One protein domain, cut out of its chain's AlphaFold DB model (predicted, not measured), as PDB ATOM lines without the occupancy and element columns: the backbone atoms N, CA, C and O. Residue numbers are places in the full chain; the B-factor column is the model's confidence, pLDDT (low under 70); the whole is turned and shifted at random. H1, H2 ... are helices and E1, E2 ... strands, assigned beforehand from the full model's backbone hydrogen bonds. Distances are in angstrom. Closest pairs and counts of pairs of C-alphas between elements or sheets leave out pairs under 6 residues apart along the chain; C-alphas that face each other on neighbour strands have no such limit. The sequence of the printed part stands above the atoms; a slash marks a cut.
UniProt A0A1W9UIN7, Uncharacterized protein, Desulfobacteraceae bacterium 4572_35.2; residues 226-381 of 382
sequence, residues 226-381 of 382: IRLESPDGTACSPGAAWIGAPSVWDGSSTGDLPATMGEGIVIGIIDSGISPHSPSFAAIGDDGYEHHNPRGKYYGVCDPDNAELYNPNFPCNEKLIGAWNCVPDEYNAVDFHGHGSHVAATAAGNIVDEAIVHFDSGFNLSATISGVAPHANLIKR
ATOM      1  N   ILE A 226     -14.553  17.633 -39.223       55.97
ATOM      2  CA  ILE A 226     -15.599  18.023 -38.259       55.97
ATOM      3  C   ILE A 226     -16.542  18.987 -38.962       55.97
ATOM      4  O   ILE A 226     -16.095  19.983 -39.533       55.97
ATOM      5  N   ARG A 227     -17.845  18.710 -38.865       55.09
ATOM      6  CA  ARG A 227     -18.909  19.615 -39.301       55.09
ATOM      7  C   ARG A 227     -19.327  20.494 -38.124       55.09
ATOM      8  O   ARG A 227     -19.735  19.973 -37.086       55.09
ATOM      9  N   LEU A 228     -19.191  21.812 -38.255       56.66
ATOM     10  CA  LEU A 228     -19.766  22.750 -37.288       56.66
ATOM     11  C   LEU A 228     -21.176  23.104 -37.742       56.66
ATOM     12  O   LEU A 228     -21.357  23.916 -38.646       56.66
ATOM     13  N   GLU A 229     -22.166  22.490 -37.108       53.34
ATOM     14  CA  GLU A 229     -23.560  22.899 -37.250       53.34
ATOM     15  C   GLU A 229     -23.873  23.975 -36.206       53.34
ATOM     16  O   GLU A 229     -23.443  23.892 -35.049       53.34
ATOM     17  N   SER A 230     -24.591  25.021 -36.617       50.47
ATOM     18  CA  SER A 230     -25.119  26.009 -35.683       50.47
ATOM     19  C   SER A 230     -26.134  25.329 -34.747       50.47
ATOM     20  O   SER A 230     -26.881  24.448 -35.182       50.47
ATOM     21  N   PRO A 231     -26.200  25.702 -33.454       41.03
ATOM     22  CA  PRO A 231     -27.104  25.061 -32.493       41.03
ATOM     23  C   PRO A 231     -28.598  25.134 -32.853       41.03
ATOM     24  O   PRO A 231     -29.399  24.406 -32.271       41.03
ATOM     25  N   ASP A 232     -28.975  26.025 -33.770       49.94
ATOM     26  CA  ASP A 232     -30.341  26.262 -34.234       49.94
ATOM     27  C   ASP A 232     -30.591  25.783 -35.678       49.94
ATOM     28  O   ASP A 232     -31.699  25.945 -36.188       49.94
ATOM     29  N   GLY A 233     -29.594  25.180 -36.338       50.94
ATOM     30  CA  GLY A 233     -29.695  24.736 -37.731       50.94
ATOM     31  C   GLY A 233     -29.780  25.881 -38.747       50.94
ATOM     32  O   GLY A 233     -30.048  25.628 -39.921       50.94
ATOM     33  N   THR A 234     -29.561  27.133 -38.330       55.91
ATOM     34  CA  THR A 234     -29.498  28.270 -39.253       55.91
ATOM     35  C   THR A 234     -28.137  28.305 -39.946       55.91
ATOM     36  O   THR A 234     -27.090  28.234 -39.303       55.91
ATOM     37  N   ALA A 235     -28.146  28.400 -41.272       58.56
ATOM     38  CA  ALA A 235     -26.980  28.494 -42.145       58.56
ATOM     39  C   ALA A 235     -26.158  29.775 -41.870       58.56
ATOM     40  O   ALA A 235     -26.263  30.759 -42.599       58.56
ATOM     41  N   CYS A 236     -25.380  29.816 -40.783       65.31
ATOM     42  CA  CYS A 236     -24.639  31.013 -40.396       65.31
ATOM     43  C   CYS A 236     -23.293  30.734 -39.733       65.31
ATOM     44  O   CYS A 236     -23.098  29.746 -39.020       65.31
ATOM     45  N   SER A 237     -22.356  31.670 -39.925       68.06
ATOM     46  CA  SER A 237     -21.088  31.613 -39.202       68.06
ATOM     47  C   SER A 237     -21.328  31.767 -37.687       68.06
ATOM     48  O   SER A 237     -22.139  32.606 -37.277       68.06
ATOM     49  N   PRO A 238     -20.589  31.044 -36.818       70.69
ATOM     50  CA  PRO A 238     -20.767  31.137 -35.364       70.69
ATOM     51  C   PRO A 238     -20.665  32.567 -34.812       70.69
ATOM     52  O   PRO A 238     -21.307  32.901 -33.820       70.69
ATOM     53  N   GLY A 239     -19.878  33.430 -35.465       75.38
ATOM     54  CA  GLY A 239     -19.759  34.842 -35.101       75.38
ATOM     55  C   GLY A 239     -21.038  35.646 -35.357       75.38
ATOM     56  O   GLY A 239     -21.424  36.442 -34.503       75.38
ATOM     57  N   ALA A 240     -21.715  35.424 -36.490       82.00
ATOM     58  CA  ALA A 240     -22.984  36.080 -36.807       82.00
ATOM     59  C   ALA A 240     -24.109  35.608 -35.867       82.00
ATOM     60  O   ALA A 240     -24.863  36.437 -35.348       82.00
ATOM     61  N   ALA A 241     -24.163  34.304 -35.570       82.12
ATOM     62  CA  ALA A 241     -25.072  33.746 -34.566       82.12
ATOM     63  C   ALA A 241     -24.857  34.378 -33.185       82.12
ATOM     64  O   ALA A 241     -25.807  34.824 -32.543       82.12
ATOM     65  N   TRP A 242     -23.598  34.469 -32.742       83.75
ATOM     66  CA  TRP A 242     -23.241  34.983 -31.418       83.75
ATOM     67  C   TRP A 242     -23.718  36.418 -31.171       83.75
ATOM     68  O   TRP A 242     -24.091  36.765 -30.052       83.75
ATOM     69  N   ILE A 243     -23.722  37.259 -32.209       86.69
ATOM     70  CA  ILE A 243     -24.194  38.649 -32.114       86.69
ATOM     71  C   ILE A 243     -25.702  38.799 -32.373       86.69
ATOM     72  O   ILE A 243     -26.198  39.923 -32.411       86.69
ATOM     73  N   GLY A 244     -26.430  37.693 -32.557       87.75
ATOM     74  CA  GLY A 244     -27.878  37.684 -32.760       87.75
ATOM     75  C   GLY A 244     -28.332  38.083 -34.166       87.75
ATOM     76  O   GLY A 244     -29.502  38.434 -34.331       87.75
ATOM     77  N   ALA A 245     -27.455  38.025 -35.177       91.06
ATOM     78  CA  ALA A 245     -27.812  38.373 -36.555       91.06
ATOM     79  C   ALA A 245     -29.022  37.577 -37.099       91.06
ATOM     80  O   ALA A 245     -29.905  38.221 -37.668       91.06
ATOM     81  N   PRO A 246     -29.165  36.254 -36.848       89.88
ATOM     82  CA  PRO A 246     -30.335  35.496 -37.306       89.88
ATOM     83  C   PRO A 246     -31.680  36.078 -36.856       89.88
ATOM     84  O   PRO A 246     -32.628  36.105 -37.633       89.88
ATOM     85  N   SER A 247     -31.740  36.649 -35.649       90.31
ATOM     86  CA  SER A 247     -32.971  37.260 -35.128       90.31
ATOM     87  C   SER A 247     -33.350  38.594 -35.799       90.31
ATOM     88  O   SER A 247     -34.463  39.096 -35.652       90.31
ATOM     89  N   VAL A 248     -32.412  39.204 -36.532       92.69
ATOM     90  CA  VAL A 248     -32.689  40.339 -37.428       92.69
ATOM     91  C   VAL A 248     -33.153  39.827 -38.792       92.69
ATOM     92  O   VAL A 248     -34.054  40.406 -39.400       92.69
ATOM     93  N   TRP A 249     -32.567  38.721 -39.251       93.06
ATOM     94  CA  TRP A 249     -32.880  38.107 -40.538       93.06
ATOM     95  C   TRP A 249     -34.281  37.514 -40.608       93.06
ATOM     96  O   TRP A 249     -34.871  37.536 -41.681       93.06
ATOM     97  N   ASP A 250     -34.811  37.012 -39.491       91.44
ATOM     98  CA  ASP A 250     -36.187  36.506 -39.380       91.44
ATOM     99  C   ASP A 250     -37.184  37.553 -38.840       91.44
ATOM    100  O   ASP A 250     -38.393  37.319 -38.827       91.44
ATOM    101  N   GLY A 251     -36.690  38.727 -38.427       91.38
ATOM    102  CA  GLY A 251     -37.494  39.823 -37.881       91.38
ATOM    103  C   GLY A 251     -37.955  39.631 -36.430       91.38
ATOM    104  O   GLY A 251     -38.713  40.450 -35.913       91.38
ATOM    105  N   SER A 252     -37.518  38.582 -35.734       91.88
ATOM    106  CA  SER A 252     -37.944  38.301 -34.355       91.88
ATOM    107  C   SER A 252     -37.433  39.325 -33.332       91.88
ATOM    108  O   SER A 252     -38.083  39.548 -32.309       91.88
ATOM    109  N   SER A 253     -36.315  39.999 -33.625       90.06
ATOM    110  CA  SER A 253     -35.688  41.024 -32.769       90.06
ATOM    111  C   SER A 253     -35.688  42.431 -33.380       90.06
ATOM    112  O   SER A 253     -34.950  43.305 -32.921       90.06
ATOM    113  N   THR A 254     -36.494  42.690 -34.414       88.75
ATOM    114  CA  THR A 254     -36.511  43.982 -35.133       88.75
ATOM    115  C   THR A 254     -37.638  44.925 -34.690       88.75
ATOM    116  O   THR A 254     -37.681  46.081 -35.123       88.75
ATOM    117  N   GLY A 255     -38.535  44.471 -33.808       89.69
ATOM    118  CA  GLY A 255     -39.736  45.211 -33.416       89.69
ATOM    119  C   GLY A 255     -40.754  45.242 -34.559       89.69
ATOM    120  O   GLY A 255     -41.154  44.194 -35.047       89.69
ATOM    121  N   ASP A 256     -41.148  46.437 -35.005       91.38
ATOM    122  CA  ASP A 256     -42.085  46.613 -36.132       91.38
ATOM    123  C   ASP A 256     -41.385  46.671 -37.506       91.38
ATOM    124  O   ASP A 256     -42.030  46.882 -38.537       91.38
ATOM    125  N   LEU A 257     -40.052  46.560 -37.543       90.75
ATOM    126  CA  LEU A 257     -39.289  46.598 -38.791       90.75
ATOM    127  C   LEU A 257     -39.298  45.225 -39.479       90.75
ATOM    128  O   LEU A 257     -39.250  44.204 -38.793       90.75
ATOM    129  N   PRO A 258     -39.317  45.176 -40.822       92.19
ATOM    130  CA  PRO A 258     -39.303  43.915 -41.549       92.19
ATOM    131  C   PRO A 258     -37.989  43.155 -41.346       92.19
ATOM    132  O   PRO A 258     -36.933  43.752 -41.124       92.19
ATOM    133  N   ALA A 259     -38.082  41.835 -41.487       93.81
ATOM    134  CA  ALA A 259     -36.948  40.931 -41.560       93.81
ATOM    135  C   ALA A 259     -36.017  41.328 -42.723       93.81
ATOM    136  O   ALA A 259     -36.494  41.730 -43.789       93.81
ATOM    137  N   THR A 260     -34.701  41.268 -42.516       94.75
ATOM    138  CA  THR A 260     -33.724  41.655 -43.547       94.75
ATOM    139  C   THR A 260     -32.368  41.009 -43.314       94.75
ATOM    140  O   THR A 260     -31.878  40.950 -42.187       94.75
ATOM    141  N   MET A 261     -31.723  40.598 -44.402       95.31
ATOM    142  CA  MET A 261     -30.336  40.133 -44.434       95.31
ATOM    143  C   MET A 261     -29.395  41.166 -45.083       95.31
ATOM    144  O   MET A 261     -28.255  40.851 -45.421       95.31
ATOM    145  N   GLY A 262     -29.846  42.416 -45.247       95.69
ATOM    146  CA  GLY A 262     -29.065  43.523 -45.813       95.69
ATOM    147  C   GLY A 262     -29.472  43.953 -47.223       95.69
ATOM    148  O   GLY A 262     -28.730  44.696 -47.867       95.69
ATOM    149  N   GLU A 263     -30.636  43.526 -47.705       95.94
ATOM    150  CA  GLU A 263     -31.144  43.833 -49.041       95.94
ATOM    151  C   GLU A 263     -31.158  45.351 -49.309       95.94
ATOM    152  O   GLU A 263     -31.636  46.159 -48.509       95.94
ATOM    153  N   GLY A 264     -30.614  45.761 -50.459       93.75
ATOM    154  CA  GLY A 264     -30.550  47.168 -50.878       93.75
ATOM    155  C   GLY A 264     -29.517  48.028 -50.132       93.75
ATOM    156  O   GLY A 264     -29.372  49.220 -50.440       93.75
ATOM    157  N   ILE A 265     -28.777  47.453 -49.181       95.31
ATOM    158  CA  ILE A 265     -27.666  48.108 -48.488       95.31
ATOM    159  C   ILE A 265     -26.355  47.825 -49.222       95.31
ATOM    160  O   ILE A 265     -26.111  46.733 -49.720       95.31
ATOM    161  N   VAL A 266     -25.484  48.837 -49.269       96.75
ATOM    162  CA  VAL A 266     -24.125  48.706 -49.808       96.75
ATOM    163  C   VAL A 266     -23.121  48.930 -48.692       96.75
ATOM    164  O   VAL A 266     -23.108  50.007 -48.087       96.75
ATOM    165  N   ILE A 267     -22.254  47.948 -48.464       97.12
ATOM    166  CA  ILE A 267     -21.189  48.000 -47.464       97.12
ATOM    167  C   ILE A 267     -19.872  48.350 -48.164       97.12
ATOM    168  O   ILE A 267     -19.408  47.644 -49.058       97.12
ATOM    169  N   GLY A 268     -19.278  49.479 -47.771       95.19
ATOM    170  CA  GLY A 268     -17.972  49.927 -48.251       95.19
ATOM    171  C   GLY A 268     -16.863  49.516 -47.286       95.19
ATOM    172  O   GLY A 268     -16.935  49.862 -46.109       95.19
ATOM    173  N   ILE A 269     -15.835  48.816 -47.770       93.31
ATOM    174  CA  ILE A 269     -14.752  48.275 -46.930       93.31
ATOM    175  C   ILE A 269     -13.402  48.774 -47.435       93.31
ATOM    176  O   ILE A 269     -13.041  48.510 -48.583       93.31
ATOM    177  N   ILE A 270     -12.639  49.433 -46.559       90.50
ATOM    178  CA  ILE A 270     -11.265  49.904 -46.803       90.50
ATOM    179  C   ILE A 270     -10.298  48.965 -46.070       90.50
ATOM    180  O   ILE A 270     -10.348  48.897 -44.848       90.50
ATOM    181  N   ASP A 271      -9.530  48.169 -46.812       89.38
ATOM    182  CA  ASP A 271      -8.731  47.013 -46.344       89.38
ATOM    183  C   ASP A 271      -7.982  46.396 -47.542       89.38
ATOM    184  O   ASP A 271      -8.433  46.659 -48.638       89.38
ATOM    185  N   SER A 272      -7.042  45.460 -47.392       86.94
ATOM    186  CA  SER A 272      -6.050  44.954 -48.378       86.94
ATOM    187  C   SER A 272      -6.487  44.455 -49.777       86.94
ATOM    188  O   SER A 272      -5.657  43.920 -50.504       86.94
ATOM    189  N   GLY A 273      -7.750  44.591 -50.172       89.50
ATOM    190  CA  GLY A 273      -8.316  44.124 -51.442       89.50
ATOM    191  C   GLY A 273      -9.441  43.109 -51.240       89.50
ATOM    192  O   GLY A 273      -9.929  42.912 -50.126       89.50
ATOM    193  N   ILE A 274      -9.885  42.461 -52.315       91.88
ATOM    194  CA  ILE A 274     -10.857  41.357 -52.252       91.88
ATOM    195  C   ILE A 274     -10.452  40.196 -53.160       91.88
ATOM    196  O   ILE A 274      -9.846  40.417 -54.196       91.88
ATOM    197  N   SER A 275     -10.785  38.958 -52.801       92.69
ATOM    198  CA  SER A 275     -10.671  37.790 -53.683       92.69
ATOM    199  C   SER A 275     -11.995  37.593 -54.428       92.69
ATOM    200  O   SER A 275     -12.897  36.940 -53.902       92.69
ATOM    201  N   PRO A 276     -12.178  38.178 -55.626       91.88
ATOM    202  CA  PRO A 276     -13.509  38.364 -56.201       91.88
ATOM    203  C   PRO A 276     -14.128  37.066 -56.747       91.88
ATOM    204  O   PRO A 276     -15.323  37.024 -57.005       91.88
ATOM    205  N   HIS A 277     -13.338  35.995 -56.881       92.12
ATOM    206  CA  HIS A 277     -13.807  34.667 -57.293       92.12
ATOM    207  C   HIS A 277     -14.322  33.808 -56.125       92.12
ATOM    208  O   HIS A 277     -14.732  32.670 -56.340       92.12
ATOM    209  N   SER A 278     -14.259  34.299 -54.883       93.75
ATOM    210  CA  SER A 278     -14.767  33.553 -53.729       93.75
ATOM    211  C   SER A 278     -16.294  33.379 -53.814       93.75
ATOM    212  O   SER A 278     -16.983  34.358 -54.114       93.75
ATOM    213  N   PRO A 279     -16.848  32.195 -53.474       95.06
ATOM    214  CA  PRO A 279     -18.297  31.979 -53.387       95.06
ATOM    215  C   PRO A 279     -19.016  32.991 -52.481       95.06
ATOM    216  O   PRO A 279     -20.121  33.439 -52.786       95.06
ATOM    217  N   SER A 280     -18.338  33.473 -51.433       96.00
ATOM    218  CA  SER A 280     -18.844  34.524 -50.542       96.00
ATOM    219  C   SER A 280     -19.180  35.834 -51.265       96.00
ATOM    220  O   SER A 280     -19.923  36.652 -50.723       96.00
ATOM    221  N   PHE A 281     -18.638  36.063 -52.463       97.50
ATOM    222  CA  PHE A 281     -18.854  37.266 -53.275       97.50
ATOM    223  C   PHE A 281     -19.498  36.963 -54.635       97.50
ATOM    224  O   PHE A 281     -19.507  37.824 -55.517       97.50
ATOM    225  N   ALA A 282     -20.037  35.755 -54.814       96.81
ATOM    226  CA  ALA A 282     -20.781  35.392 -56.009       96.81
ATOM    227  C   ALA A 282     -22.072  36.219 -56.142       96.81
ATOM    228  O   ALA A 282     -22.634  36.699 -55.155       96.81
ATOM    229  N   ALA A 283     -22.557  36.364 -57.377       96.44
ATOM    230  CA  ALA A 283     -23.804  37.072 -57.669       96.44
ATOM    231  C   ALA A 283     -25.042  36.391 -57.056       96.44
ATOM    232  O   ALA A 283     -26.049  37.055 -56.828       96.44
ATOM    233  N   ILE A 284     -24.951  35.082 -56.804       97.62
ATOM    234  CA  ILE A 284     -25.998  34.251 -56.212       97.62
ATOM    235  C   ILE A 284     -25.369  33.484 -55.043       97.62
ATOM    236  O   ILE A 284     -24.277  32.933 -55.210       97.62
ATOM    237  N   GLY A 285     -26.002  33.516 -53.870       94.75
ATOM    238  CA  GLY A 285     -25.601  32.715 -52.704       94.75
ATOM    239  C   GLY A 285     -26.122  31.277 -52.769       94.75
ATOM    240  O   GLY A 285     -26.992  30.969 -53.584       94.75
ATOM    241  N   ASP A 286     -25.623  30.394 -51.900       93.69
ATOM    242  CA  ASP A 286     -26.083  28.991 -51.854       93.69
ATOM    243  C   ASP A 286     -27.522  28.864 -51.315       93.69
ATOM    244  O   ASP A 286     -28.237  27.910 -51.616       93.69
ATOM    245  N   ASP A 287     -27.995  29.897 -50.616       93.06
ATOM    246  CA  ASP A 287     -29.398  30.116 -50.248       93.06
ATOM    247  C   ASP A 287     -30.311  30.471 -51.440       93.06
ATOM    248  O   ASP A 287     -31.531  30.586 -51.286       93.06
ATOM    249  N   GLY A 288     -29.738  30.639 -52.634       95.56
ATOM    250  CA  GLY A 288     -30.440  31.002 -53.859       95.56
ATOM    251  C   GLY A 288     -30.762  32.491 -53.979       95.56
ATOM    252  O   GLY A 288     -31.471  32.873 -54.914       95.56
ATOM    253  N   TYR A 289     -30.268  33.345 -53.076       96.69
ATOM    254  CA  TYR A 289     -30.503  34.782 -53.171       96.69
ATOM    255  C   TYR A 289     -29.699  35.393 -54.323       96.69
ATOM    256  O   TYR A 289     -28.466  35.381 -54.320       96.69
ATOM    257  N   GLU A 290     -30.406  35.964 -55.299       97.94
ATOM    258  CA  GLU A 290     -29.819  36.711 -56.409       97.94
ATOM    259  C   GLU A 290     -29.662  38.186 -56.027       97.94
ATOM    260  O   GLU A 290     -30.627  38.887 -55.710       97.94
ATOM    261  N   HIS A 291     -28.422  38.675 -56.055       98.06
ATOM    262  CA  HIS A 291     -28.135  40.070 -55.749       98.06
ATOM    263  C   HIS A 291     -28.589  40.986 -56.885       98.06
ATOM    264  O   HIS A 291     -28.448  40.674 -58.064       98.06
ATOM    265  N   HIS A 292     -29.047  42.180 -56.518       96.94
ATOM    266  CA  HIS A 292     -29.306  43.270 -57.455       96.94
ATOM    267  C   HIS A 292     -28.542  44.508 -57.008       96.94
ATOM    268  O   HIS A 292     -28.596  44.866 -55.832       96.94
ATOM    269  N   ASN A 293     -27.860  45.190 -57.926       95.94
ATOM    270  CA  ASN A 293     -27.102  46.397 -57.640       95.94
ATOM    271  C   ASN A 293     -28.045  47.592 -57.381       95.94
ATOM    272  O   ASN A 293     -28.577  48.190 -58.325       95.94
ATOM    273  N   PRO A 294     -28.190  48.064 -56.124       95.00
ATOM    274  CA  PRO A 294     -29.118  49.140 -55.777       95.00
ATOM    275  C   PRO A 294     -28.628  50.514 -56.250       95.00
ATOM    276  O   PRO A 294     -29.317  51.524 -56.084       95.00
ATOM    277  N   ARG A 295     -27.405  50.597 -56.785       92.62
ATOM    278  CA  ARG A 295     -26.822  51.832 -57.314       92.62
ATOM    279  C   ARG A 295     -27.087  52.012 -58.801       92.62
ATOM    280  O   ARG A 295     -26.903  53.128 -59.283       92.62
ATOM    281  N   GLY A 296     -27.505  50.956 -59.505       93.75
ATOM    282  CA  GLY A 296     -27.751  50.977 -60.949       93.75
ATOM    283  C   GLY A 296     -26.507  51.272 -61.791       93.75
ATOM    284  O   GLY A 296     -26.630  51.590 -62.968       93.75
ATOM    285  N   LYS A 297     -25.319  51.230 -61.181       94.25
ATOM    286  CA  LYS A 297     -24.028  51.411 -61.841       94.25
ATOM    287  C   LYS A 297     -22.905  50.798 -61.021       94.25
ATOM    288  O   LYS A 297     -23.035  50.634 -59.803       94.25
ATOM    289  N   TYR A 298     -21.803  50.517 -61.695       95.81
ATOM    290  CA  TYR A 298     -20.592  49.991 -61.090       95.81
ATOM    291  C   TYR A 298     -19.631  51.113 -60.684       95.81
ATOM    292  O   TYR A 298     -19.842  52.281 -61.019       95.81
ATOM    293  N   TYR A 299     -18.603  50.775 -59.901       93.50
ATOM    294  CA  TYR A 299     -17.613  51.745 -59.435       93.50
ATOM    295  C   TYR A 299     -16.169  51.237 -59.516       93.50
ATOM    296  O   TYR A 299     -15.889  50.057 -59.304       93.50
ATOM    297  N   GLY A 300     -15.237  52.168 -59.734       90.88
ATOM    298  CA  GLY A 300     -13.803  51.880 -59.755       90.88
ATOM    299  C   GLY A 300     -13.434  50.984 -60.935       90.88
ATOM    300  O   GLY A 300     -13.833  51.272 -62.058       90.88
ATOM    301  N   VAL A 301     -12.711  49.893 -60.684       91.06
ATOM    302  CA  VAL A 301     -12.296  48.937 -61.726       91.06
ATOM    303  C   VAL A 301     -13.474  48.201 -62.366       91.06
ATOM    304  O   VAL A 301     -13.327  47.659 -63.455       91.06
ATOM    305  N   CYS A 302     -14.638  48.207 -61.711       92.94
ATOM    306  CA  CYS A 302     -15.866  47.601 -62.215       92.94
ATOM    307  C   CYS A 302     -16.638  48.494 -63.194       92.94
ATOM    308  O   CYS A 302     -17.599  48.025 -63.787       92.94
ATOM    309  N   ASP A 303     -16.304  49.784 -63.285       94.25
ATOM    310  CA  ASP A 303     -17.102  50.790 -63.992       94.25
ATOM    311  C   ASP A 303     -16.622  50.960 -65.443       94.25
ATOM    312  O   ASP A 303     -15.556  51.546 -65.632       94.25
ATOM    313  N   PRO A 304     -17.371  50.502 -66.467       92.00
ATOM    314  CA  PRO A 304     -16.958  50.622 -67.868       92.00
ATOM    315  C   PRO A 304     -16.803  52.069 -68.346       92.00
ATOM    316  O   PRO A 304     -16.071  52.319 -69.303       92.00
ATOM    317  N   ASP A 305     -17.457  53.022 -67.676       93.00
ATOM    318  CA  ASP A 305     -17.351  54.449 -67.990       93.00
ATOM    319  C   ASP A 305     -16.090  55.087 -67.370       93.00
ATOM    320  O   ASP A 305     -15.761  56.244 -67.653       93.00
ATOM    321  N   ASN A 306     -15.347  54.352 -66.532       88.31
ATOM    322  CA  ASN A 306     -14.127  54.821 -65.886       88.31
ATOM    323  C   ASN A 306     -12.873  54.437 -66.685       88.31
ATOM    324  O   ASN A 306     -12.198  53.453 -66.385       88.31
ATOM    325  N   ALA A 307     -12.519  55.265 -67.668       85.00
ATOM    326  CA  ALA A 307     -11.384  55.023 -68.565       85.00
ATOM    327  C   ALA A 307     -10.014  54.873 -67.868       85.00
ATOM    328  O   ALA A 307      -9.097  54.312 -68.461       85.00
ATOM    329  N   GLU A 308      -9.856  55.378 -66.641       82.94
ATOM    330  CA  GLU A 308      -8.585  55.320 -65.907       82.94
ATOM    331  C   GLU A 308      -8.400  54.009 -65.136       82.94
ATOM    332  O   GLU A 308      -7.274  53.543 -64.985       82.94
ATOM    333  N   LEU A 309      -9.489  53.428 -64.621       85.81
ATOM    334  CA  LEU A 309      -9.424  52.290 -63.695       85.81
ATOM    335  C   LEU A 309     -10.089  51.020 -64.218       85.81
ATOM    336  O   LEU A 309      -9.820  49.952 -63.668       85.81
ATOM    337  N   TYR A 310     -10.975  51.117 -65.212       89.94
ATOM    338  CA  TYR A 310     -11.780  49.987 -65.664       89.94
ATOM    339  C   TYR A 310     -10.912  48.795 -66.066       89.94
ATOM    340  O   TYR A 310     -10.021  48.901 -66.909       89.94
ATOM    341  N   ASN A 311     -11.208  47.636 -65.479       88.38
ATOM    342  CA  ASN A 311     -10.556  46.381 -65.805       88.38
ATOM    343  C   ASN A 311     -11.622  45.329 -66.139       88.38
ATOM    344  O   ASN A 311     -12.200  44.749 -65.219       88.38
ATOM    345  N   PRO A 312     -11.847  45.014 -67.428       88.62
ATOM    346  CA  PRO A 312     -12.855  44.032 -67.833       88.62
ATOM    347  C   PRO A 312     -12.545  42.604 -67.358       88.62
ATOM    348  O   PRO A 312     -13.428  41.754 -67.376       88.62
ATOM    349  N   ASN A 313     -11.306  42.323 -66.937       89.06
ATOM    350  CA  ASN A 313     -10.906  41.016 -66.414       89.06
ATOM    351  C   ASN A 313     -11.097  40.897 -64.894       89.06
ATOM    352  O   ASN A 313     -10.848  39.832 -64.330       89.06
ATOM    353  N   PHE A 314     -11.494  41.973 -64.210       90.56
ATOM    354  CA  PHE A 314     -11.841  41.906 -62.798       90.56
ATOM    355  C   PHE A 314     -13.318  41.486 -62.679       90.56
ATOM    356  O   PHE A 314     -14.185  42.208 -63.172       90.56
ATOM    357  N   PRO A 315     -13.637  40.339 -62.049       91.81
ATOM    358  CA  PRO A 315     -14.964  39.725 -62.124       91.81
ATOM    359  C   PRO A 315     -15.952  40.385 -61.150       91.81
ATOM    360  O   PRO A 315     -16.384  39.790 -60.163       91.81
ATOM    361  N   CYS A 316     -16.294  41.644 -61.411       94.44
ATOM    362  CA  CYS A 316     -17.382  42.326 -60.718       94.44
ATOM    363  C   CYS A 316     -18.728  41.707 -61.096       94.44
ATOM    364  O   CYS A 316     -18.894  41.146 -62.180       94.44
ATOM    365  N   ASN A 317     -19.693  41.811 -60.192       96.31
ATOM    366  CA  ASN A 317     -21.026  41.254 -60.377       96.31
ATOM    367  C   ASN A 317     -22.043  42.031 -59.529       96.31
ATOM    368  O   ASN A 317     -21.702  43.014 -58.867       96.31
ATOM    369  N   GLU A 318     -23.293  41.580 -59.512       97.12
ATOM    370  CA  GLU A 318     -24.354  42.266 -58.775       97.12
ATOM    371  C   GLU A 318     -24.137  42.284 -57.252       97.12
ATOM    372  O   GLU A 318     -24.680  43.157 -56.586       97.12
ATOM    373  N   LYS A 319     -23.293  41.412 -56.684       97.56
ATOM    374  CA  LYS A 319     -22.848  41.493 -55.287       97.56
ATOM    375  C   LYS A 319     -21.653  42.433 -55.120       97.56
ATOM    376  O   LYS A 319     -21.723  43.385 -54.340       97.56
ATOM    377  N   LEU A 320     -20.556  42.191 -55.837       97.19
ATOM    378  CA  LEU A 320     -19.360  43.037 -55.843       97.19
ATOM    379  C   LEU A 320     -19.494  44.131 -56.906       97.19
ATOM    380  O   LEU A 320     -18.993  44.015 -58.023       97.19
ATOM    381  N   ILE A 321     -20.164  45.218 -56.525       97.50
ATOM    382  CA  ILE A 321     -20.561  46.299 -57.441       97.50
ATOM    383  C   ILE A 321     -19.488  47.384 -57.609       97.50
ATOM    384  O   ILE A 321     -19.648  48.325 -58.390       97.50
ATOM    385  N   GLY A 322     -18.393  47.305 -56.857       95.50
ATOM    386  CA  GLY A 322     -17.286  48.235 -57.004       95.50
ATOM    387  C   GLY A 322     -16.023  47.765 -56.314       95.50
ATOM    388  O   GLY A 322     -16.063  47.226 -55.208       95.50
ATOM    389  N   ALA A 323     -14.888  48.026 -56.948       93.44
ATOM    390  CA  ALA A 323     -13.583  47.772 -56.366       93.44
ATOM    391  C   ALA A 323     -12.589  48.853 -56.817       93.44
ATOM    392  O   ALA A 323     -12.663  49.330 -57.947       93.44
ATOM    393  N   TRP A 324     -11.686  49.287 -55.946       88.19
ATOM    394  CA  TRP A 324     -10.677  50.302 -56.268       88.19
ATOM    395  C   TRP A 324      -9.277  49.718 -56.241       88.19
ATOM    396  O   TRP A 324      -9.021  48.751 -55.541       88.19
ATOM    397  N   ASN A 325      -8.370  50.362 -56.960       75.31
ATOM    398  CA  ASN A 325      -6.942  50.187 -56.790       75.31
ATOM    399  C   ASN A 325      -6.366  51.500 -56.231       75.31
ATOM    400  O   ASN A 325      -6.703  52.575 -56.729       75.31
ATOM    401  N   CYS A 326      -5.559  51.421 -55.173       62.56
ATOM    402  CA  CYS A 326      -4.895  52.578 -54.566       62.56
ATOM    403  C   CYS A 326      -3.425  52.706 -55.014       62.56
ATOM    404  O   CYS A 326      -2.811  53.732 -54.724       62.56
ATOM    405  N   VAL A 327      -2.876  51.715 -55.733       59.38
ATOM    406  CA  VAL A 327      -1.478  51.677 -56.189       59.38
ATOM    407  C   VAL A 327      -1.429  51.513 -57.717       59.38
ATOM    408  O   VAL A 327      -1.803  50.460 -58.224       59.38
ATOM    409  N   PRO A 328      -0.958  52.521 -58.477       49.41
ATOM    410  CA  PRO A 328      -0.987  52.519 -59.947       49.41
ATOM    411  C   PRO A 328      -0.308  51.318 -60.626       49.41
ATOM    412  O   PRO A 328      -0.671  50.977 -61.750       49.41
ATOM    413  N   ASP A 329       0.647  50.674 -59.950       50.69
ATOM    414  CA  ASP A 329       1.553  49.697 -60.561       50.69
ATOM    415  C   ASP A 329       1.144  48.227 -60.328       50.69
ATOM    416  O   ASP A 329       1.760  47.319 -60.886       50.69
ATOM    417  N   GLU A 330       0.087  47.971 -59.547       53.84
ATOM    418  CA  GLU A 330      -0.389  46.619 -59.224       53.84
ATOM    419  C   GLU A 330      -1.841  46.464 -59.702       53.84
ATOM    420  O   GLU A 330      -2.789  46.935 -59.085       53.84
ATOM    421  N   TYR A 331      -2.012  45.894 -60.897       53.38
ATOM    422  CA  TYR A 331      -3.260  45.887 -61.673       53.38
ATOM    423  C   TYR A 331      -4.357  44.970 -61.119       53.38
ATOM    424  O   TYR A 331      -4.828  44.074 -61.822       53.38
ATOM    425  N   ASN A 332      -4.826  45.185 -59.893       69.88
ATOM    426  CA  ASN A 332      -6.144  44.722 -59.466       69.88
ATOM    427  C   ASN A 332      -6.464  45.151 -58.032       69.88
ATOM    428  O   ASN A 332      -5.607  45.260 -57.170       69.88
ATOM    429  N   ALA A 333      -7.755  45.286 -57.742       84.75
ATOM    430  CA  ALA A 333      -8.249  45.342 -56.370       84.75
ATOM    431  C   ALA A 333      -8.180  43.965 -55.663       84.75
ATOM    432  O   ALA A 333      -8.973  43.710 -54.752       84.75
ATOM    433  N   VAL A 334      -7.320  43.045 -56.140       87.44
ATOM    434  CA  VAL A 334      -7.226  41.677 -55.617       87.44
ATOM    435  C   VAL A 334      -6.525  41.707 -54.271       87.44
ATOM    436  O   VAL A 334      -5.569  42.440 -54.052       87.44
ATOM    437  N   ASP A 335      -7.025  40.889 -53.359       85.81
ATOM    438  CA  ASP A 335      -6.415  40.698 -52.058       85.81
ATOM    439  C   ASP A 335      -5.280  39.671 -52.109       85.81
ATOM    440  O   ASP A 335      -5.530  38.473 -52.260       85.81
ATOM    441  N   PHE A 336      -4.042  40.121 -51.915       82.81
ATOM    442  CA  PHE A 336      -2.884  39.230 -51.755       82.81
ATOM    443  C   PHE A 336      -2.548  38.926 -50.289       82.81
ATOM    444  O   PHE A 336      -1.750  38.032 -50.010       82.81
ATOM    445  N   HIS A 337      -3.157  39.643 -49.341       83.56
ATOM    446  CA  HIS A 337      -2.948  39.420 -47.909       83.56
ATOM    447  C   HIS A 337      -4.010  38.475 -47.315       83.56
ATOM    448  O   HIS A 337      -3.752  37.769 -46.339       83.56
ATOM    449  N   GLY A 338      -5.226  38.485 -47.857       85.62
ATOM    450  CA  GLY A 338      -6.388  37.729 -47.378       85.62
ATOM    451  C   GLY A 338      -7.203  38.435 -46.286       85.62
ATOM    452  O   GLY A 338      -8.310  37.996 -45.971       85.62
ATOM    453  N   HIS A 339      -6.688  39.522 -45.698       87.88
ATOM    454  CA  HIS A 339      -7.369  40.220 -44.602       87.88
ATOM    455  C   HIS A 339      -8.634  40.930 -45.096       87.88
ATOM    456  O   HIS A 339      -9.709  40.724 -44.534       87.88
ATOM    457  N   GLY A 340      -8.538  41.679 -46.196       89.50
ATOM    458  CA  GLY A 340      -9.670  42.391 -46.774       89.50
ATOM    459  C   GLY A 340     -10.801  41.471 -47.226       89.50
ATOM    460  O   GLY A 340     -11.969  41.790 -46.997       89.50
ATOM    461  N   SER A 341     -10.476  40.302 -47.776       92.25
ATOM    462  CA  SER A 341     -11.451  39.271 -48.144       92.25
ATOM    463  C   SER A 341     -12.125  38.678 -46.914       92.25
ATOM    464  O   SER A 341     -13.344  38.541 -46.890       92.25
ATOM    465  N   HIS A 342     -11.365  38.373 -45.861       91.81
ATOM    466  CA  HIS A 342     -11.926  37.844 -44.620       91.81
ATOM    467  C   HIS A 342     -12.860  38.855 -43.937       91.81
ATOM    468  O   HIS A 342     -13.966  38.508 -43.518       91.81
ATOM    469  N   VAL A 343     -12.452  40.126 -43.864       93.81
ATOM    470  CA  VAL A 343     -13.277  41.220 -43.326       93.81
ATOM    471  C   VAL A 343     -14.539  41.408 -44.168       93.81
ATOM    472  O   VAL A 343     -15.635  41.515 -43.616       93.81
ATOM    473  N   ALA A 344     -14.414  41.386 -45.498       95.50
ATOM    474  CA  ALA A 344     -15.557  41.500 -46.399       95.50
ATOM    475  C   ALA A 344     -16.543  40.339 -46.267       95.50
ATOM    476  O   ALA A 344     -17.747  40.579 -46.174       95.50
ATOM    477  N   ALA A 345     -16.047  39.105 -46.186       94.62
ATOM    478  CA  ALA A 345     -16.882  37.927 -45.983       94.62
ATOM    479  C   ALA A 345     -17.573  37.951 -44.610       94.62
ATOM    480  O   ALA A 345     -18.744  37.606 -44.514       94.62
ATOM    481  N   THR A 346     -16.897  38.443 -43.567       94.19
ATOM    482  CA  THR A 346     -17.495  38.590 -42.228       94.19
ATOM    483  C   THR A 346     -18.643  39.601 -42.231       94.19
ATOM    484  O   THR A 346     -19.684  39.372 -41.623       94.19
ATOM    485  N   ALA A 347     -18.478  40.734 -42.918       96.31
ATOM    486  CA  ALA A 347     -19.509  41.766 -42.956       96.31
ATOM    487  C   ALA A 347     -20.694  41.364 -43.846       96.31
ATOM    488  O   ALA A 347     -21.844  41.496 -43.429       96.31
ATOM    489  N   ALA A 348     -20.411  40.883 -45.058       97.00
ATOM    490  CA  ALA A 348     -21.413  40.730 -46.108       97.00
ATOM    491  C   ALA A 348     -21.167  39.536 -47.038       97.00
ATOM    492  O   ALA A 348     -21.621  39.559 -48.176       97.00
ATOM    493  N   GLY A 349     -20.421  38.510 -46.628       96.50
ATOM    494  CA  GLY A 349     -20.286  37.285 -47.420       96.50
ATOM    495  C   GLY A 349     -21.638  36.597 -47.609       96.50
ATOM    496  O   GLY A 349     -22.464  36.633 -46.697       96.50
ATOM    497  N   ASN A 350     -21.873  36.005 -48.782       96.38
ATOM    498  CA  ASN A 350     -23.025  35.127 -49.016       96.38
ATOM    499  C   ASN A 350     -23.084  34.016 -47.967       96.38
ATOM    500  O   ASN A 350     -22.071  33.693 -47.337       96.38
ATOM    501  N   ILE A 351     -24.262  33.414 -47.839       93.38
ATOM    502  CA  ILE A 351     -24.358  32.067 -47.296       93.38
ATOM    503  C   ILE A 351     -23.616  31.134 -48.261       93.38
ATOM    504  O   ILE A 351     -23.890  31.135 -49.464       93.38
ATOM    505  N   VAL A 352     -22.624  30.424 -47.729       91.81
ATOM    506  CA  VAL A 352     -21.837  29.418 -48.443       91.81
ATOM    507  C   VAL A 352     -21.896  28.134 -47.637       91.81
ATOM    508  O   VAL A 352     -21.420  28.095 -46.495       91.81
ATOM    509  N   ASP A 353     -22.479  27.105 -48.229       87.56
ATOM    510  CA  ASP A 353     -22.606  25.793 -47.621       87.56
ATOM    511  C   ASP A 353     -21.299  25.013 -47.731       87.56
ATOM    512  O   ASP A 353     -20.539  25.142 -48.690       87.56
ATOM    513  N   GLU A 354     -21.027  24.202 -46.707       82.69
ATOM    514  CA  GLU A 354     -19.885  23.276 -46.684       82.69
ATOM    515  C   GLU A 354     -18.538  23.952 -46.990       82.69
ATOM    516  O   GLU A 354     -17.669  23.395 -47.661       82.69
ATOM    517  N   ALA A 355     -18.333  25.170 -46.483       83.50
ATOM    518  CA  ALA A 355     -17.056  25.848 -46.613       83.50
ATOM    519  C   ALA A 355     -15.986  25.092 -45.818       83.50
ATOM    520  O   ALA A 355     -16.080  24.944 -44.596       83.50
ATOM    521  N   ILE A 356     -14.946  24.640 -46.523       79.81
ATOM    522  CA  ILE A 356     -13.872  23.832 -45.947       79.81
ATOM    523  C   ILE A 356     -12.665  24.709 -45.609       79.81
ATOM    524  O   ILE A 356     -12.102  25.392 -46.466       79.81
ATOM    525  N   VAL A 357     -12.220  24.639 -44.358       76.06
ATOM    526  CA  VAL A 357     -10.922  25.152 -43.919       76.06
ATOM    527  C   VAL A 357      -9.954  23.984 -43.800       76.06
ATOM    528  O   VAL A 357     -10.165  23.066 -43.007       76.06
ATOM    529  N   HIS A 358      -8.876  24.044 -44.577       76.75
ATOM    530  CA  HIS A 358      -7.795  23.067 -44.536       76.75
ATOM    531  C   HIS A 358      -6.748  23.456 -43.491       76.75
ATOM    532  O   HIS A 358      -6.273  24.594 -43.463       76.75
ATOM    533  N   PHE A 359      -6.356  22.492 -42.664       69.19
ATOM    534  CA  PHE A 359      -5.298  22.648 -41.674       69.19
ATOM    535  C   PHE A 359      -4.056  21.848 -42.057       69.19
ATOM    536  O   PHE A 359      -4.147  20.758 -42.618       69.19
ATOM    537  N   ASP A 360      -2.884  22.347 -41.666       71.38
ATOM    538  CA  ASP A 360      -1.589  21.707 -41.958       71.38
ATOM    539  C   ASP A 360      -1.448  20.328 -41.298       71.38
ATOM    540  O   ASP A 360      -0.645  19.501 -41.718       71.38
ATOM    541  N   SER A 361      -2.263  20.053 -40.277       74.19
ATOM    542  CA  SER A 361      -2.393  18.736 -39.650       74.19
ATOM    543  C   SER A 361      -3.083  17.694 -40.543       74.19
ATOM    544  O   SER A 361      -3.221  16.541 -40.134       74.19
ATOM    545  N   GLY A 362      -3.547  18.084 -41.737       68.62
ATOM    546  CA  GLY A 362      -4.371  17.274 -42.637       68.62
ATOM    547  C   GLY A 362      -5.848  17.237 -42.243       68.62
ATOM    548  O   GLY A 362      -6.646  16.607 -42.935       68.62
ATOM    549  N   PHE A 363      -6.203  17.876 -41.131       72.50
ATOM    550  CA  PHE A 363      -7.568  18.020 -40.649       72.50
ATOM    551  C   PHE A 363      -8.324  19.059 -41.489       72.50
ATOM    552  O   PHE A 363      -7.740  20.049 -41.927       72.50
ATOM    553  N   ASN A 364      -9.618  18.846 -41.686       74.19
ATOM    554  CA  ASN A 364     -10.535  19.732 -42.384       74.19
ATOM    555  C   ASN A 364     -11.681  20.110 -41.442       74.19
ATOM    556  O   ASN A 364     -12.215  19.283 -40.704       74.19
ATOM    557  N   LEU A 365     -12.080  21.372 -41.481       72.50
ATOM    558  CA  LEU A 365     -13.300  21.836 -40.831       72.50
ATOM    559  C   LEU A 365     -14.270  22.260 -41.915       72.50
ATOM    560  O   LEU A 365     -13.915  23.114 -42.720       72.50
ATOM    561  N   SER A 366     -15.466  21.689 -41.905       78.25
ATOM    562  CA  SER A 366     -16.547  22.082 -42.801       78.25
ATOM    563  C   SER A 366     -17.633  22.789 -42.006       78.25
ATOM    564  O   SER A 366     -18.020  22.351 -40.918       78.25
ATOM    565  N   ALA A 367     -18.090  23.927 -42.508       77.31
ATOM    566  CA  ALA A 367     -19.162  24.691 -41.892       77.31
ATOM    567  C   ALA A 367     -19.907  25.497 -42.948       77.31
ATOM    568  O   ALA A 367     -19.302  25.985 -43.900       77.31
ATOM    569  N   THR A 368     -21.200  25.716 -42.731       83.75
ATOM    570  CA  THR A 368     -21.888  26.790 -43.444       83.75
ATOM    571  C   THR A 368     -21.428  28.126 -42.869       83.75
ATOM    572  O   THR A 368     -21.451  28.347 -41.654       83.75
ATOM    573  N   ILE A 369     -20.970  29.019 -43.739       87.44
ATOM    574  CA  ILE A 369     -20.511  30.356 -43.360       87.44
ATOM    575  C   ILE A 369     -21.415  31.414 -43.966       87.44
ATOM    576  O   ILE A 369     -22.013  31.225 -45.018       87.44
ATOM    577  N   SER A 370     -21.482  32.559 -43.301       91.44
ATOM    578  CA  SER A 370     -22.197  33.728 -43.789       91.44
ATOM    579  C   SER A 370     -21.583  34.995 -43.210       91.44
ATOM    580  O   SER A 370     -20.983  34.975 -42.121       91.44
ATOM    581  N   GLY A 371     -21.781  36.110 -43.910       94.06
ATOM    582  CA  GLY A 371     -21.629  37.429 -43.315       94.06
ATOM    583  C   GLY A 371     -22.762  37.757 -42.344       94.06
ATOM    584  O   GLY A 371     -23.756  37.037 -42.241       94.06
ATOM    585  N   VAL A 372     -22.625  38.884 -41.647       95.12
ATOM    586  CA  VAL A 372     -23.695  39.448 -40.802       95.12
ATOM    587  C   VAL A 372     -24.867  39.958 -41.648       95.12
ATOM    588  O   VAL A 372     -26.018  39.858 -41.229       95.12
ATOM    589  N   ALA A 373     -24.583  40.497 -42.834       96.38
ATOM    590  CA  ALA A 373     -25.573  40.965 -43.802       96.38
ATOM    591  C   ALA A 373     -25.343  40.281 -45.166       96.38
ATOM    592  O   ALA A 373     -24.783  40.903 -46.076       96.38
ATOM    593  N   PRO A 374     -25.701  38.991 -45.316       96.44
ATOM    594  CA  PRO A 374     -25.329  38.205 -46.491       96.44
ATOM    595  C   PRO A 374     -25.972  38.697 -47.798       96.44
ATOM    596  O   PRO A 374     -25.398  38.484 -48.865       96.44
ATOM    597  N   HIS A 375     -27.088  39.429 -47.740       97.56
ATOM    598  CA  HIS A 375     -27.788  39.964 -48.917       97.56
ATOM    599  C   HIS A 375     -27.383  41.402 -49.289       97.56
ATOM    600  O   HIS A 375     -27.946  41.990 -50.215       97.56
ATOM    601  N   ALA A 376     -26.409  41.988 -48.584       98.12
ATOM    602  CA  ALA A 376     -25.877  43.304 -48.919       98.12
ATOM    603  C   ALA A 376     -24.866  43.245 -50.077       98.12
ATOM    604  O   ALA A 376     -24.075  42.304 -50.199       98.12
ATOM    605  N   ASN A 377     -24.827  44.309 -50.883       98.25
ATOM    606  CA  ASN A 377     -23.805  44.489 -51.913       98.25
ATOM    607  C   ASN A 377     -22.521  45.071 -51.306       98.25
ATOM    608  O   ASN A 377     -22.532  45.759 -50.278       98.25
ATOM    609  N   LEU A 378     -21.405  44.874 -51.998       96.69
ATOM    610  CA  LEU A 378     -20.078  45.267 -51.548       96.69
ATOM    611  C   LEU A 378     -19.421  46.274 -52.482       96.69
ATOM    612  O   LEU A 378     -19.446  46.158 -53.708       96.69
ATOM    613  N   ILE A 379     -18.756  47.239 -51.856       95.38
ATOM    614  CA  ILE A 379     -17.748  48.085 -52.478       95.38
ATOM    615  C   ILE A 379     -16.433  47.883 -51.727       95.38
ATOM    616  O   ILE A 379     -16.349  48.142 -50.524       95.38
ATOM    617  N   LYS A 380     -15.382  47.469 -52.436       89.00
ATOM    618  CA  LYS A 380     -14.053  47.271 -51.853       89.00
ATOM    619  C   LYS A 380     -13.081  48.379 -52.236       89.00
ATOM    620  O   LYS A 380     -12.980  48.772 -53.390       89.00
ATOM    621  N   ARG A 381     -12.287  48.830 -51.274       80.50
ATOM    622  CA  ARG A 381     -11.107  49.658 -51.512       80.50
ATOM    623  C   ARG A 381      -9.890  49.106 -50.746       80.50
ATOM    624  O   ARG A 381     -10.094  48.782 -49.579       80.50
TER     625      ARG A 381
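AT A GLANCE: This is residues 226 to 381 of the 382 residues of an uncharacterized protein of Desulfobacteraceae bacterium 4572_35.2 (UniProt A0A1W9UIN7). Little regular structure: among long loops, H3 covers one face of the parallel sheet E2 E6 E3, making two layers, with the mixed sheet E1 E5 E4 to one side. Three helices and six strands hold 49 of the 156 printed residues, a mixed class. The whole is compact, radius of gyration of the C-alphas 16.3 A, and flat, spanning 49 by 48 by 23 A.

IN THESE COORDINATES: E1 is residues 226 to 228, from C-alpha (-15.599, 18.023, -38.259); H1 238 to 242; H2 246 to 249; E2 266 to 270; E3 320 to 323; H3 339 to 348; E4 352 to 358, 15.9 A; E5 364 to 369; E6 377 to 381, to C-alpha (-11.107, 49.658, -51.512).

HOW THE PARTS SIT: H3 and E2 have closest C-alphas Ala 344 and Ile 269, 6.8 A. Within hydrogen-bond range are N 267 of E2 and O 377 of E6, 2.9 A, and N 357 and O 365 in hairpin E4 and E5, 2.8 A. H1 and H3 have every O i to N i+4 pair within range; H2 is too short.

THE WHOLE: The printed part has no cut. The link E2 to E3 is long. Residues 226 to 237, among others, have pLDDT under 70.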